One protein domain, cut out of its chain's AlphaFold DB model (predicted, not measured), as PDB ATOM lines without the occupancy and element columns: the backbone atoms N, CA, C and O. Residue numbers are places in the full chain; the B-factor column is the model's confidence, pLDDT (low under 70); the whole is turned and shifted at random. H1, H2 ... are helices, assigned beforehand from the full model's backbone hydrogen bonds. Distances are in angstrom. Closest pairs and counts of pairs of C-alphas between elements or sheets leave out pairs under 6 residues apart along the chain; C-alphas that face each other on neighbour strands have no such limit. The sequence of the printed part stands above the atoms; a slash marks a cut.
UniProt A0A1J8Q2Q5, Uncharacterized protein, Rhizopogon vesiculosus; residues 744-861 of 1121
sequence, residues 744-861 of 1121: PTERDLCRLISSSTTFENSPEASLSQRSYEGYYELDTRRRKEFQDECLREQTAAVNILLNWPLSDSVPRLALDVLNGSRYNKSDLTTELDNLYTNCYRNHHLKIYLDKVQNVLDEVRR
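Overview. This is residues 744 to 861 of the 1121 residues of an uncharacterized protein of Rhizopogon vesiculosus (UniProt A0A1J8Q2Q5). The model is a long rod of helices: two long helices, H2 and H4, reach toward opposite ends, and the short helices H1 and H3 each touch both of them where H2 ends and H4 begins. Residues 844 to 861 of H4 stick out alone at one end. The printed part has 118 residues with four named helices, in the order H1, H2, H3, H4, and no named strand; the class is all helix. It is extended, with a radius of gyration of the C-alphas of 20.8 A and spans of 80 by 23 by 17 A.

Arrangement. H1, residues 746 to 754, touches residues 794 to 801 alone of H2, residues 775 to 801; they form a helical hairpin at a steep tilt of 43 degrees, and their closest C-alphas, Leu 749 and Val 798, are 6.3 A apart. H3, residues 810 to 817, touches residues 793 to 801 alone of H2, a hairpin at a shallow tilt of 29 degrees, closest at the C-alphas of Ala 797 and Ala 814, 4.6 A apart. H4, residues 825 to 861, forms a hairpin with H3 at a shallow tilt of 29 degrees, with the closest C-alphas, Pro 811 and Leu 832, 6.8 A apart. H4 also touches H1 with residues 828 to 832 alone. H1 and H3 are apart, and so are H2 and H4. Helix packing is mostly aligned, with 3 of 4 touching pairs at a shallow tilt. O i to N i+4 pairs are within hydrogen-bond range throughout H1, H2 and H4, and 3 of 4 in H3.

Along the chain. H1 begins at C-alpha 746, (202.167, 239.760, 245.767), and is 11.9 A long. H2 is 38.2 A, H3 11.3 A and H4 52.6 A, ending at C-alpha 861, (219.446, 261.626, 218.169).

Size, cuts and confidence. The farthest C-alphas, Ser 771 and Arg 861, are 80.6 A apart. The printed part has no cut. The link from H1 to H2 is long, 20 residues. Residues 805 to 809 are under pLDDT 70.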
ATOM      1  N   PRO A 744     201.503 240.539 237.936       86.62
ATOM      2  CA  PRO A 744     200.773 240.322 239.176       86.62
ATOM      3  C   PRO A 744     201.602 240.760 240.390       86.62
ATOM      4  O   PRO A 744     202.804 240.485 240.463       86.62
ATOM      5  N   THR A 745     200.976 241.450 241.345       86.75
ATOM      6  CA  THR A 745     201.640 241.843 242.595       86.75
ATOM      7  C   THR A 745     201.368 240.826 243.695       86.75
ATOM      8  O   THR A 745     200.286 240.243 243.765       86.75
ATOM      9  N   GLU A 746     202.329 240.642 244.602       85.56
ATOM     10  CA  GLU A 746     202.167 239.760 245.767       85.56
ATOM     11  C   GLU A 746     200.920 240.124 246.582       85.56
ATOM     12  O   GLU A 746     200.166 239.254 247.007       85.56
ATOM     13  N   ARG A 747     200.644 241.424 246.732       85.62
ATOM     14  CA  ARG A 747     199.478 241.929 247.459       85.62
ATOM     15  C   ARG A 747     198.158 241.480 246.829       85.62
ATOM     16  O   ARG A 747     197.261 241.060 247.563       85.62
ATOM     17  N   ASP A 748     198.028 241.597 245.510       83.50
ATOM     18  CA  ASP A 748     196.790 241.256 244.801       83.50
ATOM     19  C   ASP A 748     196.571 239.740 244.783       83.50
ATOM     20  O   ASP A 748     195.465 239.274 245.051       83.50
ATOM     21  N   LEU A 749     197.645 238.968 244.597       86.62
ATOM     22  CA  LEU A 749     197.622 237.506 244.665       86.62
ATOM     23  C   LEU A 749     197.235 237.003 246.063       86.62
ATOM     24  O   LEU A 749     196.323 236.187 246.194       86.62
ATOM     25  N   CYS A 750     197.865 237.530 247.120       84.50
ATOM     26  CA  CYS A 750     197.528 237.192 248.504       84.50
ATOM     27  C   CYS A 750     196.057 237.490 248.807       84.50
ATOM     28  O   CYS A 750     195.381 236.675 249.436       84.50
ATOM     29  N   ARG A 751     195.541 238.634 248.340       85.62
ATOM     30  CA  ARG A 751     194.138 239.012 248.528       85.62
ATOM     31  C   ARG A 751     193.191 238.033 247.826       85.62
ATOM     32  O   ARG A 751     192.291 237.530 248.491       85.62
ATOM     33  N   LEU A 752     193.409 237.755 246.539       84.44
ATOM     34  CA  LEU A 752     192.548 236.887 245.720       84.44
ATOM     35  C   LEU A 752     192.486 235.445 246.247       84.44
ATOM     36  O   LEU A 752     191.418 234.830 246.312       84.44
ATOM     37  N   ILE A 753     193.628 234.900 246.670       84.31
ATOM     38  CA  ILE A 753     193.685 233.528 247.190       84.31
ATOM     39  C   ILE A 753     193.067 233.467 248.593       84.31
ATOM     40  O   ILE A 753     192.353 232.516 248.914       84.31
ATOM     41  N   SER A 754     193.274 234.492 249.427       84.06
ATOM     42  CA  SER A 754     192.685 234.552 250.775       84.06
ATOM     43  C   SER A 754     191.162 234.640 250.750       84.06
ATOM     44  O   SER A 754     190.498 233.989 251.560       84.06
ATOM     45  N   SER A 755     190.596 235.397 249.804       83.94
ATOM     46  CA  SER A 755     189.143 235.544 249.655       83.94
ATOM     47  C   SER A 755     188.434 234.280 249.168       83.94
ATOM     48  O   SER A 755     187.215 234.209 249.261       83.94
ATOM     49  N   SER A 756     189.176 233.279 248.688       82.81
ATOM     50  CA  SER A 756     188.627 232.050 248.095       82.81
ATOM     51  C   SER A 756     188.598 230.858 249.067       82.81
ATOM     52  O   SER A 756     188.438 229.711 248.643       82.81
ATOM     53  N   THR A 757     188.793 231.109 250.367       85.56
ATOM     54  CA  THR A 757     188.855 230.080 251.418       85.56
ATOM     55  C   THR A 757     187.469 229.694 251.946       85.56
ATOM     56  O   THR A 757     186.597 230.539 252.137       85.56
ATOM     57  N   THR A 758     187.262 228.406 252.233       82.56
ATOM     58  CA  THR A 758     186.024 227.858 252.811       82.56
ATOM     59  C   THR A 758     186.342 226.951 253.998       82.56
ATOM     60  O   THR A 758     187.072 225.969 253.873       82.56
ATOM     61  N   PHE A 759     185.807 227.290 255.173       83.81
ATOM     62  CA  PHE A 759     186.068 226.534 256.401       83.81
ATOM     63  C   PHE A 759     185.215 225.264 256.497       83.81
ATOM     64  O   PHE A 759     185.714 224.226 256.913       83.81
ATOM     65  N   GLU A 760     183.944 225.322 256.096       81.44
ATOM     66  CA  GLU A 760     182.967 224.241 256.322       81.44
ATOM     67  C   GLU A 760     183.344 222.918 255.644       81.44
ATOM     68  O   GLU A 760     183.094 221.850 256.197       81.44
ATOM     69  N   ASN A 761     184.005 222.992 254.487       79.25
ATOM     70  CA  ASN A 761     184.430 221.829 253.705       79.25
ATOM     71  C   ASN A 761     185.852 221.355 254.052       79.25
ATOM     72  O   ASN A 761     186.341 220.383 253.477       79.25
ATOM     73  N   SER A 762     186.532 222.034 254.980       84.31
ATOM     74  CA  SER A 762     187.928 221.761 255.313       84.31
ATOM     75  C   SER A 762     188.097 220.498 256.177       84.31
ATOM     76  O   SER A 762     187.219 220.175 256.985       84.31
ATOM     77  N   PRO A 763     189.238 219.787 256.084       82.12
ATOM     78  CA  PRO A 763     189.543 218.672 256.982       82.12
ATOM     79  C   PRO A 763     189.542 219.106 258.454       82.12
ATOM     80  O   PRO A 763     189.129 218.343 259.328       82.12
ATOM     81  N   GLU A 764     189.933 220.351 258.732       87.94
ATOM     82  CA  GLU A 764     190.016 220.915 260.079       87.94
ATOM     83  C   GLU A 764     188.637 221.078 260.729       87.94
ATOM     84  O   GLU A 764     188.486 220.831 261.927       87.94
ATOM     85  N   ALA A 765     187.594 221.396 259.953       82.81
ATOM     86  CA  ALA A 765     186.221 221.454 260.458       82.81
ATOM     87  C   ALA A 765     185.721 220.094 260.988       82.81
ATOM     88  O   ALA A 765     184.854 220.052 261.866       82.81
ATOM     89  N   SER A 766     186.305 218.983 260.519       82.88
ATOM     90  CA  SER A 766     185.948 217.617 260.926       82.88
ATOM     91  C   SER A 766     186.728 217.078 262.139       82.88
ATOM     92  O   SER A 766     186.414 215.996 262.637       82.88
ATOM     93  N   LEU A 767     187.712 217.821 262.670       85.94
ATOM     94  CA  LEU A 767     188.553 217.369 263.790       85.94
ATOM     95  C   LEU A 767     187.731 217.085 265.048       85.94
ATOM     96  O   LEU A 767     187.017 217.959 265.529       85.94
ATOM     97  N   SER A 768     187.858 215.903 265.641       81.94
ATOM     98  CA  SER A 768     187.114 215.546 266.853       81.94
ATOM     99  C   SER A 768     187.578 216.314 268.103       81.94
ATOM    100  O   SER A 768     188.727 216.764 268.207       81.94
ATOM    101  N   GLN A 769     186.656 216.470 269.060       83.44
ATOM    102  CA  GLN A 769     186.902 217.093 270.364       83.44
ATOM    103  C   GLN A 769     187.859 216.241 271.201       83.44
ATOM    104  O   GLN A 769     187.667 215.029 271.320       83.44
ATOM    105  N   ARG A 770     188.885 216.859 271.797       85.56
ATOM    106  CA  ARG A 770     189.777 216.157 272.736       85.56
ATOM    107  C   ARG A 770     189.114 216.018 274.106       85.56
ATOM    108  O   ARG A 770     188.244 216.797 274.473       85.56
ATOM    109  N   SER A 771     189.561 215.046 274.900       76.62
ATOM    110  CA  SER A 771     188.965 214.713 276.205       76.62
ATOM    111  C   SER A 771     189.040 215.826 277.263       76.62
ATOM    112  O   SER A 771     188.354 215.735 278.275       76.62
ATOM    113  N   TYR A 772     189.867 216.850 277.048       77.56
ATOM    114  CA  TYR A 772     190.113 217.972 277.962       77.56
ATOM    115  C   TYR A 772     189.713 219.337 277.369       77.56
ATOM    116  O   TYR A 772     190.079 220.364 277.925       77.56
ATOM    117  N   GLU A 773     189.013 219.351 276.233       82.69
ATOM    118  CA  GLU A 773     188.720 220.556 275.448       82.69
ATOM    119  C   GLU A 773     187.220 220.883 275.502       82.69
ATOM    120  O   GLU A 773     186.392 219.989 275.330       82.69
ATOM    121  N   GLY A 774     186.845 222.145 275.729       80.12
ATOM    122  CA  GLY A 774     185.459 222.628 275.632       80.12
ATOM    123  C   GLY A 774     185.021 222.954 274.195       80.12
ATOM    124  O   GLY A 774     185.845 223.044 273.291       80.12
ATOM    125  N   TYR A 775     183.722 223.200 273.966       81.38
ATOM    126  CA  TYR A 775     183.201 223.560 272.630       81.38
ATOM    127  C   TYR A 775     183.921 224.775 272.013       81.38
ATOM    128  O   TYR A 775     184.343 224.731 270.860       81.38
ATOM    129  N   TYR A 776     184.107 225.845 272.796       82.31
ATOM    130  CA  TYR A 776     184.808 227.052 272.342       82.31
ATOM    131  C   TYR A 776     186.292 226.804 272.060       82.31
ATOM    132  O   TYR A 776     186.843 227.367 271.116       82.31
ATOM    133  N   GLU A 777     186.943 225.953 272.851       83.62
ATOM    134  CA  GLU A 777     188.353 225.609 272.660       83.62
ATOM    135  C   GLU A 777     188.539 224.752 271.398       83.62
ATOM    136  O   GLU A 777     189.461 225.017 270.628       83.62
ATOM    137  N   LEU A 778     187.596 223.840 271.112       85.19
ATOM    138  CA  LEU A 778     187.544 223.065 269.870       85.19
ATOM    139  C   LEU A 778     187.383 223.959 268.641       85.19
ATOM    140  O   LEU A 778     188.148 223.817 267.690       85.19
ATOM    141  N   ASP A 779     186.409 224.876 268.639       84.25
ATOM    142  CA  ASP A 779     186.217 225.797 267.509       84.25
ATOM    143  C   ASP A 779     187.453 226.688 267.308       84.25
ATOM    144  O   ASP A 779     187.927 226.854 266.183       84.25
ATOM    145  N   THR A 780     188.053 227.169 268.403       86.31
ATOM    146  CA  THR A 780     189.288 227.967 268.358       86.31
ATOM    147  C   THR A 780     190.450 227.168 267.768       86.31
ATOM    148  O   THR A 780     191.166 227.676 266.904       86.31
ATOM    149  N   ARG A 781     190.634 225.906 268.182       88.12
ATOM    150  CA  ARG A 781     191.676 225.029 267.636       88.12
ATOM    151  C   ARG A 781     191.448 224.738 266.158       88.12
ATOM    152  O   ARG A 781     192.380 224.901 265.377       88.12
ATOM    153  N   ARG A 782     190.225 224.368 265.763       88.44
ATOM    154  CA  ARG A 782     189.878 224.082 264.361       88.44
ATOM    155  C   ARG A 782     190.132 225.291 263.461       88.44
ATOM    156  O   ARG A 782     190.738 225.144 262.405       88.44
ATOM    157  N   ARG A 783     189.718 226.491 263.883       87.44
ATOM    158  CA  ARG A 783     189.947 227.730 263.119       87.44
ATOM    159  C   ARG A 783     191.419 228.108 263.050       87.44
ATOM    160  O   ARG A 783     191.862 228.559 262.001       87.44
ATOM    161  N   LYS A 784     192.173 227.911 264.133       87.81
ATOM    162  CA  LYS A 784     193.612 228.179 264.156       87.81
ATOM    163  C   LYS A 784     194.384 227.224 263.241       87.81
ATOM    164  O   LYS A 784     195.155 227.694 262.417       87.81
ATOM    165  N   GLU A 785     194.128 225.917 263.327       85.88
ATOM    166  CA  GLU A 785     194.752 224.923 262.438       85.88
ATOM    167  C   GLU A 785     194.382 225.184 260.965       85.88
ATOM    168  O   GLU A 785     195.249 225.134 260.096       85.88
ATOM    169  N   PHE A 786     193.130 225.572 260.685       88.38
ATOM    170  CA  PHE A 786     192.702 225.976 259.342       88.38
ATOM    171  C   PHE A 786     193.447 227.218 258.835       88.38
ATOM    172  O   PHE A 786     193.842 227.264 257.672       88.38
ATOM    173  N   GLN A 787     193.642 228.228 259.687       85.81
ATOM    174  CA  GLN A 787     194.367 229.449 259.330       85.81
ATOM    175  C   GLN A 787     195.854 229.183 259.076       85.81
ATOM    176  O   GLN A 787     196.382 229.666 258.075       85.81
ATOM    177  N   ASP A 788     196.509 228.400 259.936       86.06
ATOM    178  CA  ASP A 788     197.930 228.062 259.805       86.06
ATOM    179  C   ASP A 788     198.193 227.282 258.502       86.06
ATOM    180  O   ASP A 788     199.151 227.559 257.774       86.06
ATOM    181  N   GLU A 789     197.300 226.351 258.161       86.25
ATOM    182  CA  GLU A 789     197.428 225.525 256.964       86.25
ATOM    183  C   GLU A 789     197.054 226.279 255.679       86.25
ATOM    184  O   GLU A 789     197.764 226.175 254.674       86.25
ATOM    185  N   CYS A 790     196.014 227.122 255.717       87.06
ATOM    186  CA  CYS A 790     195.701 228.046 254.624       87.06
ATOM    187  C   CYS A 790     196.865 229.007 254.345       87.06
ATOM    188  O   CYS A 790     197.198 229.243 253.187       87.06
ATOM    189  N   LEU A 791     197.515 229.540 255.385       86.81
ATOM    190  CA  LEU A 791     198.664 230.435 255.234       86.81
ATOM    191  C   LEU A 791     199.853 229.723 254.573       86.81
ATOM    192  O   LEU A 791     200.513 230.291 253.697       86.81
ATOM    193  N   ARG A 792     200.114 228.466 254.954       85.94
ATOM    194  CA  ARG A 792     201.158 227.628 254.350       85.94
ATOM    195  C   ARG A 792     200.896 227.374 252.863       85.94
ATOM    196  O   ARG A 792     201.804 227.555 252.049       85.94
ATOM    197  N   GLU A 793     199.672 226.983 252.507       87.56
ATOM    198  CA  GLU A 793     199.262 226.717 251.118       87.56
ATOM    199  C   GLU A 793     199.244 227.998 250.268       87.56
ATOM    200  O   GLU A 793     199.793 228.004 249.166       87.56
ATOM    201  N   GLN A 794     198.722 229.108 250.801       88.44
ATOM    202  CA  GLN A 794     198.756 230.430 250.161       88.44
ATOM    203  C   GLN A 794     200.180 230.890 249.871       88.44
ATOM    204  O   GLN A 794     200.463 231.313 248.756       88.44
ATOM    205  N   THR A 795     201.092 230.781 250.841       84.94
ATOM    206  CA  THR A 795     202.485 231.219 250.666       84.94
ATOM    207  C   THR A 795     203.173 230.419 249.558       84.94
ATOM    208  O   THR A 795     203.885 230.982 248.728       84.94
ATOM    209  N   ALA A 796     202.925 229.108 249.492       84.56
ATOM    210  CA  ALA A 796     203.456 228.261 248.429       84.56
ATOM    211  C   ALA A 796     202.848 228.601 247.053       84.56
ATOM    212  O   ALA A 796     203.590 228.726 246.079       84.56
ATOM    213  N   ALA A 797     201.531 228.815 246.976       84.88
ATOM    214  CA  ALA A 797     200.848 229.190 245.739       84.88
ATOM    215  C   ALA A 797     201.279 230.576 245.228       84.88
ATOM    216  O   ALA A 797     201.597 230.721 244.050       84.88
ATOM    217  N   VAL A 798     201.373 231.581 246.104       86.44
ATOM    218  CA  VAL A 798     201.843 232.935 245.759       86.44
ATOM    219  C   VAL A 798     203.288 232.900 245.262       86.44
ATOM    220  O   VAL A 798     203.586 233.510 244.240       86.44
ATOM    221  N   ASN A 799     204.173 232.127 245.902       85.06
ATOM    222  CA  ASN A 799     205.557 231.968 245.440       85.06
ATOM    223  C   ASN A 799     205.651 231.348 244.035       85.06
ATOM    224  O   ASN A 799     206.536 231.716 243.266       85.06
ATOM    225  N   ILE A 800     204.744 230.432 243.678       83.56
ATOM    226  CA  ILE A 800     204.665 229.876 242.317       83.56
ATOM    227  C   ILE A 800     204.152 230.934 241.338       83.56
ATOM    228  O   ILE A 800     204.736 231.111 240.271       83.56
ATOM    229  N   LEU A 801     203.099 231.661 241.709       83.00
ATOM    230  CA  LEU A 801     202.476 232.702 240.888       83.00
ATOM    231  C   LEU A 801     203.439 233.869 240.606       83.00
ATOM    232  O   LEU A 801     203.470 234.397 239.492       83.00
ATOM    233  N   LEU A 802     204.306 234.216 241.557       83.75
ATOM    234  CA  LEU A 802     205.337 235.241 241.378       83.75
ATOM    235  C   LEU A 802     206.434 234.857 240.363       83.75
ATOM    236  O   LEU A 802     207.163 235.747 239.918       83.75
ATOM    237  N   ASN A 803     206.522 233.593 239.917       78.50
ATOM    238  CA  ASN A 803     207.433 233.144 238.849       78.50
ATOM    239  C   ASN A 803     206.928 233.526 237.437       78.50
ATOM    240  O   ASN A 803     206.804 232.701 236.528       78.50
ATOM    241  N   TRP A 804     206.642 234.811 237.249       72.62
ATOM    242  CA  TRP A 804     206.255 235.443 235.986       72.62
ATOM    243  C   TRP A 804     207.478 235.691 235.077       72.62
ATOM    244  O   TRP A 804     208.521 236.083 235.610       72.62
ATOM    245  N   PRO A 805     207.411 235.555 233.729       60.94
ATOM    246  CA  PRO A 805     206.272 235.220 232.852       60.94
ATOM    247  C   PRO A 805     206.348 233.800 232.230       60.94
ATOM    248  O   PRO A 805     205.954 233.593 231.086       60.94
ATOM    249  N   LEU A 806     206.940 232.817 232.916       56.78
ATOM    250  CA  LEU A 806     207.606 231.689 232.241       56.78
ATOM    251  C   LEU A 806     206.726 230.553 231.659       56.78
ATOM    252  O   LEU A 806     207.294 229.684 231.003       56.78
ATOM    253  N   SER A 807     205.391 230.514 231.819       58.88
ATOM    254  CA  SER A 807     204.516 229.536 231.121       58.88
ATOM    255  C   SER A 807     203.013 229.770 231.378       58.88
ATOM    256  O   SER A 807     202.637 230.068 232.510       58.88
ATOM    257  N   ASP A 808     202.138 229.477 230.401       59.62
ATOM    258  CA  ASP A 808     200.664 229.382 230.571       59.62
ATOM    259  C   ASP A 808     200.229 228.325 231.615       59.62
ATOM    260  O   ASP A 808     199.068 228.244 232.011       59.62
ATOM    261  N   SER A 809     201.164 227.489 232.077       63.72
ATOM    262  CA  SER A 809     200.929 226.474 233.108       63.72
ATOM    263  C   SER A 809     201.070 226.984 234.551       63.72
ATOM    264  O   SER A 809     200.682 226.266 235.472       63.72
ATOM    265  N   VAL A 810     201.580 228.204 234.778       71.94
ATOM    266  CA  VAL A 810     201.893 228.728 236.127       71.94
ATOM    267  C   VAL A 810     200.653 228.871 237.031       71.94
ATOM    268  O   VAL A 810     200.715 228.391 238.166       71.94
ATOM    269  N   PRO A 811     199.507 229.427 236.578       76.81
ATOM    270  CA  PRO A 811     198.291 229.463 237.396       76.81
ATOM    271  C   PRO A 811     197.779 228.067 237.767       76.81
ATOM    272  O   PRO A 811     197.357 227.840 238.899       76.81
ATOM    273  N   ARG A 812     197.898 227.094 236.853       77.31
ATOM    274  CA  ARG A 812     197.487 225.700 237.091       77.31
ATOM    275  C   ARG A 812     198.359 225.019 238.148       77.31
ATOM    276  O   ARG A 812     197.829 224.425 239.078       77.31
ATOM    277  N   LEU A 813     199.679 225.193 238.062       79.38
ATOM    278  CA  LEU A 813     200.640 224.689 239.052       79.38
ATOM    279  C   LEU A 813     200.395 225.271 240.453       79.38
ATOM    280  O   LEU A 813     200.542 224.565 241.447       79.38
ATOM    281  N   ALA A 814     200.002 226.543 240.548       81.38
ATOM    282  CA  ALA A 814     199.658 227.165 241.824       81.38
ATOM    283  C   ALA A 814     198.340 226.626 242.404       81.38
ATOM    284  O   ALA A 814     198.244 226.394 243.608       81.38
ATOM    285  N   LEU A 815     197.341 226.376 241.549       82.81
ATOM    286  CA  LEU A 815     196.062 225.775 241.940       82.81
ATOM    287  C   LEU A 815     196.210 224.319 242.409       82.81
ATOM    288  O   LEU A 815     195.420 223.872 243.244       82.81
ATOM    289  N   ASP A 816     197.206 223.579 241.916       83.62
ATOM    290  CA  ASP A 816     197.492 222.201 242.343       83.62
ATOM    291  C   ASP A 816     198.018 222.123 243.786       83.62
ATOM    292  O   ASP A 816     197.750 221.147 244.486       83.62
ATOM    293  N   VAL A 817     198.707 223.168 244.258       84.69
ATOM    294  CA  VAL A 817     199.228 223.260 245.636       84.69
ATOM    295  C   VAL A 817     198.131 223.568 246.659       84.69
ATOM    296  O   VAL A 817     198.282 223.247 247.837       84.69
ATOM    297  N   LEU A 818     197.014 224.157 246.224       85.69
ATOM    298  CA  LEU A 818     195.878 224.472 247.089       85.69
ATOM    299  C   LEU A 818     194.991 223.240 247.302       85.69
ATOM    300  O   LEU A 818     194.638 222.538 246.348       85.69
ATOM    301  N   ASN A 819     194.550 222.989 248.534       83.50
ATOM    302  CA  ASN A 819     193.628 221.888 248.798       83.50
ATOM    303  C   ASN A 819     192.211 222.201 248.273       83.50
ATOM    304  O   ASN A 819     191.606 223.210 248.637       83.50
ATOM    305  N   GLY A 820     191.646 221.307 247.453       78.81
ATOM    306  CA  GLY A 820     190.306 221.470 246.868       78.81
ATOM    307  C   GLY A 820     189.156 221.478 247.876       78.81
ATOM    308  O   GLY A 820     188.063 221.906 247.531       78.81
ATOM    309  N   SER A 821     189.390 221.040 249.113       81.50
ATOM    310  CA  SER A 821     188.397 221.104 250.187       81.50
ATOM    311  C   SER A 821     188.485 222.394 251.019       81.50
ATOM    312  O   SER A 821     187.541 222.715 251.733       81.50
ATOM    313  N   ARG A 822     189.598 223.147 250.937       84.81
ATOM    314  CA  ARG A 822     189.772 224.452 251.613       84.81
ATOM    315  C   ARG A 822     189.546 225.641 250.684       84.81
ATOM    316  O   ARG A 822     189.164 226.700 251.170       84.81
ATOM    317  N   TYR A 823     189.737 225.477 249.375       86.56
ATOM    318  CA  TYR A 823     189.618 226.554 248.389       86.56
ATOM    319  C   TYR A 823     188.585 226.236 247.315       86.56
ATOM    320  O   TYR A 823     188.581 225.138 246.755       86.56
ATOM    321  N   ASN A 824     187.776 227.232 246.951       83.94
ATOM    322  CA  ASN A 824     186.950 227.147 245.753       83.94
ATOM    323  C   ASN A 824     187.825 227.350 244.502       83.94
ATOM    324  O   ASN A 824     188.126 228.475 244.103       83.94
ATOM    325  N   LYS A 825     188.263 226.241 243.896       81.69
ATOM    326  CA  LYS A 825     189.189 226.277 242.757       81.69
ATOM    327  C   LYS A 825     188.567 226.843 241.478       81.69
ATOM    328  O   LYS A 825     189.317 227.401 240.685       81.69
ATOM    329  N   SER A 826     187.256 226.717 241.249       80.19
ATOM    330  CA  SER A 826     186.641 227.213 240.005       80.19
ATOM    331  C   SER A 826     186.687 228.735 239.931       80.19
ATOM    332  O   SER A 826     187.185 229.282 238.951       80.19
ATOM    333  N   ASP A 827     186.256 229.399 241.003       80.56
ATOM    334  CA  ASP A 827     186.171 230.861 241.062       80.56
ATOM    335  C   ASP A 827     187.577 231.473 241.051       80.56
ATOM    336  O   ASP A 827     187.860 232.411 240.308       80.56
ATOM    337  N   LEU A 828     188.503 230.859 241.797       84.81
ATOM    338  CA  LEU A 828     189.898 231.284 241.831       84.81
ATOM    339  C   LEU A 828     190.600 231.114 240.473       84.81
ATOM    340  O   LEU A 828     191.443 231.938 240.127       84.81
ATOM    341  N   THR A 829     190.253 230.083 239.690       83.81
ATOM    342  CA  THR A 829     190.804 229.899 238.335       83.81
ATOM    343  C   THR A 829     190.396 231.056 237.429       83.81
ATOM    344  O   THR A 829     191.251 231.646 236.779       83.81
ATOM    345  N   THR A 830     189.113 231.429 237.428       83.75
ATOM    346  CA  THR A 830     188.607 232.531 236.595       83.75
ATOM    347  C   THR A 830     189.240 233.875 236.963       83.75
ATOM    348  O   THR A 830     189.647 234.624 236.074       83.75
ATOM    349  N   GLU A 831     189.377 234.172 238.257       84.00
ATOM    350  CA  GLU A 831     189.980 235.427 238.725       84.00
ATOM    351  C   GLU A 831     191.489 235.506 238.435       84.00
ATOM    352  O   GLU A 831     191.992 236.548 238.004       84.00
ATOM    353  N   LEU A 832     192.223 234.400 238.617       84.94
ATOM    354  CA  LEU A 832     193.647 234.340 238.279       84.94
ATOM    355  C   LEU A 832     193.872 234.436 236.768       84.94
ATOM    356  O   LEU A 832     194.740 235.200 236.347       84.94
ATOM    357  N   ASP A 833     193.080 233.733 235.955       83.81
ATOM    358  CA  ASP A 833     193.168 233.810 234.495       83.81
ATOM    359  C   ASP A 833     192.916 235.244 234.006       83.81
ATOM    360  O   ASP A 833     193.641 235.736 233.138       83.81
ATOM    361  N   ASN A 834     191.950 235.956 234.598       87.06
ATOM    362  CA  ASN A 834     191.670 237.353 234.276       87.06
ATOM    363  C   ASN A 834     192.847 238.283 234.636       87.06
ATOM    364  O   ASN A 834     193.299 239.066 233.796       87.06
ATOM    365  N   LEU A 835     193.392 238.175 235.855       86.38
ATOM    366  CA  LEU A 835     194.554 238.961 236.291       86.38
ATOM    367  C   LEU A 835     195.774 238.703 235.392       86.38
ATOM    368  O   LEU A 835     196.379 239.643 234.877       86.38
ATOM    369  N   TYR A 836     196.111 237.432 235.159       85.69
ATOM    370  CA  TYR A 836     197.272 237.039 234.358       85.69
ATOM    371  C   TYR A 836     197.123 237.461 232.901       85.69
ATOM    372  O   TYR A 836     198.071 238.000 232.334       85.69
ATOM    373  N   THR A 837     195.942 237.278 232.307       86.19
ATOM    374  CA  THR A 837     195.683 237.669 230.916       86.19
ATOM    375  C   THR A 837     195.855 239.173 230.724       86.19
ATOM    376  O   THR A 837     196.514 239.595 229.774       86.19
ATOM    377  N   ASN A 838     195.321 240.001 231.629       87.69
ATOM    378  CA  ASN A 838     195.458 241.454 231.519       87.69
ATOM    379  C   ASN A 838     196.898 241.923 231.779       87.69
ATOM    380  O   ASN A 838     197.430 242.701 230.984       87.69
ATOM    381  N   CYS A 839     197.585 241.389 232.800       88.00
ATOM    382  CA  CYS A 839     199.012 241.664 233.005       88.00
ATOM    383  C   CYS A 839     199.856 241.235 231.792       88.00
ATOM    384  O   CYS A 839     200.787 241.941 231.407       88.00
ATOM    385  N   TYR A 840     199.516 240.110 231.152       86.50
ATOM    386  CA  TYR A 840     200.196 239.614 229.955       86.50
ATOM    387  C   TYR A 840     200.013 240.558 228.766       86.50
ATOM    388  O   TYR A 840     200.994 240.942 228.127       86.50
ATOM    389  N   ARG A 841     198.773 240.994 228.500       88.94
ATOM    390  CA  ARG A 841     198.465 241.981 227.451       88.94
ATOM    391  C   ARG A 841     199.224 243.287 227.678       88.94
ATOM    392  O   ARG A 841     199.849 243.791 226.749       88.94
ATOM    393  N   ASN A 842     199.248 243.790 228.912       90.00
ATOM    394  CA  ASN A 842     199.979 245.007 229.273       90.00
ATOM    395  C   ASN A 842     201.500 244.842 229.146       90.00
ATOM    396  O   ASN A 842     202.195 245.764 228.718       90.00
ATOM    397  N   HIS A 843     202.037 243.667 229.482       88.56
ATOM    398  CA  HIS A 843     203.448 243.347 229.282       88.56
ATOM    399  C   HIS A 843     203.827 243.348 227.793       88.56
ATOM    400  O   HIS A 843     204.833 243.949 227.415       88.56
ATOM    401  N   HIS A 844     202.997 242.749 226.935       89.12
ATOM    402  CA  HIS A 844     203.170 242.796 225.478       89.12
ATOM    403  C   HIS A 844     203.059 244.215 224.922       89.12
ATOM    404  O   HIS A 844     203.876 244.602 224.084       89.12
ATOM    405  N   LEU A 845     202.117 245.014 225.432       90.56
ATOM    406  CA  LEU A 845     202.014 246.430 225.090       90.56
ATOM    407  C   LEU A 845     203.296 247.184 225.462       90.56
ATOM    408  O   LEU A 845     203.804 247.936 224.639       90.56
ATOM    409  N   LYS A 846     203.873 246.943 226.647       91.12
ATOM    410  CA  LYS A 846     205.147 247.555 227.059       91.12
ATOM    411  C   LYS A 846     206.297 247.176 226.129       91.12
ATOM    412  O   LYS A 846     207.032 248.058 225.705       91.12
ATOM    413  N   ILE A 847     206.427 245.896 225.775       90.88
ATOM    414  CA  ILE A 847     207.454 245.431 224.825       90.88
ATOM    415  C   ILE A 847     207.292 246.127 223.469       90.88
ATOM    416  O   ILE A 847     208.277 246.519 222.845       90.88
ATOM    417  N   TYR A 848     206.055 246.266 222.992       92.75
ATOM    418  CA  TYR A 848     205.761 246.982 221.755       92.75
ATOM    419  C   TYR A 848     206.103 248.473 221.860       92.75
ATOM    420  O   TYR A 848     206.821 248.982 221.002       92.75
ATOM    421  N   LEU A 849     205.677 249.152 222.928       92.75
ATOM    422  CA  LEU A 849     205.983 250.563 223.157       92.75
ATOM    423  C   LEU A 849     207.488 250.802 223.279       92.75
ATOM    424  O   LEU A 849     207.968 251.800 222.763       92.75
ATOM    425  N   ASP A 850     208.245 249.870 223.861       92.81
ATOM    426  CA  ASP A 850     209.707 249.949 223.912       92.81
ATOM    427  C   ASP A 850     210.336 249.856 222.522       92.81
ATOM    428  O   ASP A 850     211.270 250.593 222.213       92.81
ATOM    429  N   LYS A 851     209.803 249.004 221.635       92.88
ATOM    430  CA  LYS A 851     210.247 248.951 220.232       92.88
ATOM    431  C   LYS A 851     209.954 250.258 219.499       92.88
ATOM    432  O   LYS A 851     210.823 250.744 218.784       92.88
ATOM    433  N   VAL A 852     208.758 250.820 219.682       93.25
ATOM    434  CA  VAL A 852     208.375 252.113 219.093       93.25
ATOM    435  C   VAL A 852     209.263 253.234 219.644       93.25
ATOM    436  O   VAL A 852     209.816 254.010 218.868       93.25
ATOM    437  N   GLN A 853     209.464 253.280 220.963       94.75
ATOM    438  CA  GLN A 853     210.278 254.291 221.636       94.75
ATOM    439  C   GLN A 853     211.742 254.232 221.195       94.75
ATOM    440  O   GLN A 853     212.332 255.277 220.959       94.75
ATOM    441  N   ASN A 854     212.313 253.039 220.993       93.12
ATOM    442  CA  ASN A 854     213.688 252.899 220.506       93.12
ATOM    443  C   ASN A 854     213.905 253.583 219.145       93.12
ATOM    444  O   ASN A 854     214.933 254.231 218.950       93.12
ATOM    445  N   VAL A 855     212.935 253.472 218.228       93.06
ATOM    446  CA  VAL A 855     212.985 254.156 216.925       93.06
ATOM    447  C   VAL A 855     212.806 255.666 217.103       93.06
ATOM    448  O   VAL A 855     213.552 256.445 216.519       93.06
ATOM    449  N   LEU A 856     211.876 256.106 217.960       92.19
ATOM    450  CA  LEU A 856     211.702 257.536 218.261       92.19
ATOM    451  C   LEU A 856     212.953 258.161 218.897       92.19
ATOM    452  O   LEU A 856     213.302 259.297 218.584       92.19
ATOM    453  N   ASP A 857     213.655 257.423 219.755       92.00
ATOM    454  CA  ASP A 857     214.900 257.868 220.376       92.00
ATOM    455  C   ASP A 857     216.037 257.970 219.354       92.00
ATOM    456  O   ASP A 857     216.884 258.855 219.464       92.00
ATOM    457  N   GLU A 858     216.064 257.100 218.340       89.06
ATOM    458  CA  GLU A 858     216.998 257.205 217.217       89.06
ATOM    459  C   GLU A 858     216.724 258.445 216.362       89.06
ATOM    460  O   GLU A 858     217.650 259.214 216.096       89.06
ATOM    461  N   VAL A 859     215.454 258.712 216.044       88.00
ATOM    462  CA  VAL A 859     215.033 259.941 215.353       88.00
ATOM    463  C   VAL A 859     215.449 261.175 216.158       88.00
ATOM    464  O   VAL A 859     216.080 262.082 215.613       88.00
ATOM    465  N   ARG A 860     215.222 261.181 217.479       87.88
ATOM    466  CA  ARG A 860     215.633 262.292 218.352       87.88
ATOM    467  C   ARG A 860     217.148 262.515 218.349       87.88
ATOM    468  O   ARG A 860     217.584 263.658 218.396       87.88
ATOM    469  N   ARG A 861     217.975 261.464 218.260       86.00
ATOM    470  CA  ARG A 861     219.446 261.626 218.169       86.00
ATOM    471  C   ARG A 861     219.885 262.350 216.898       86.00
ATOM    472  O   ARG A 861     220.946 262.966 216.900       86.00
TER     473      ARG A 861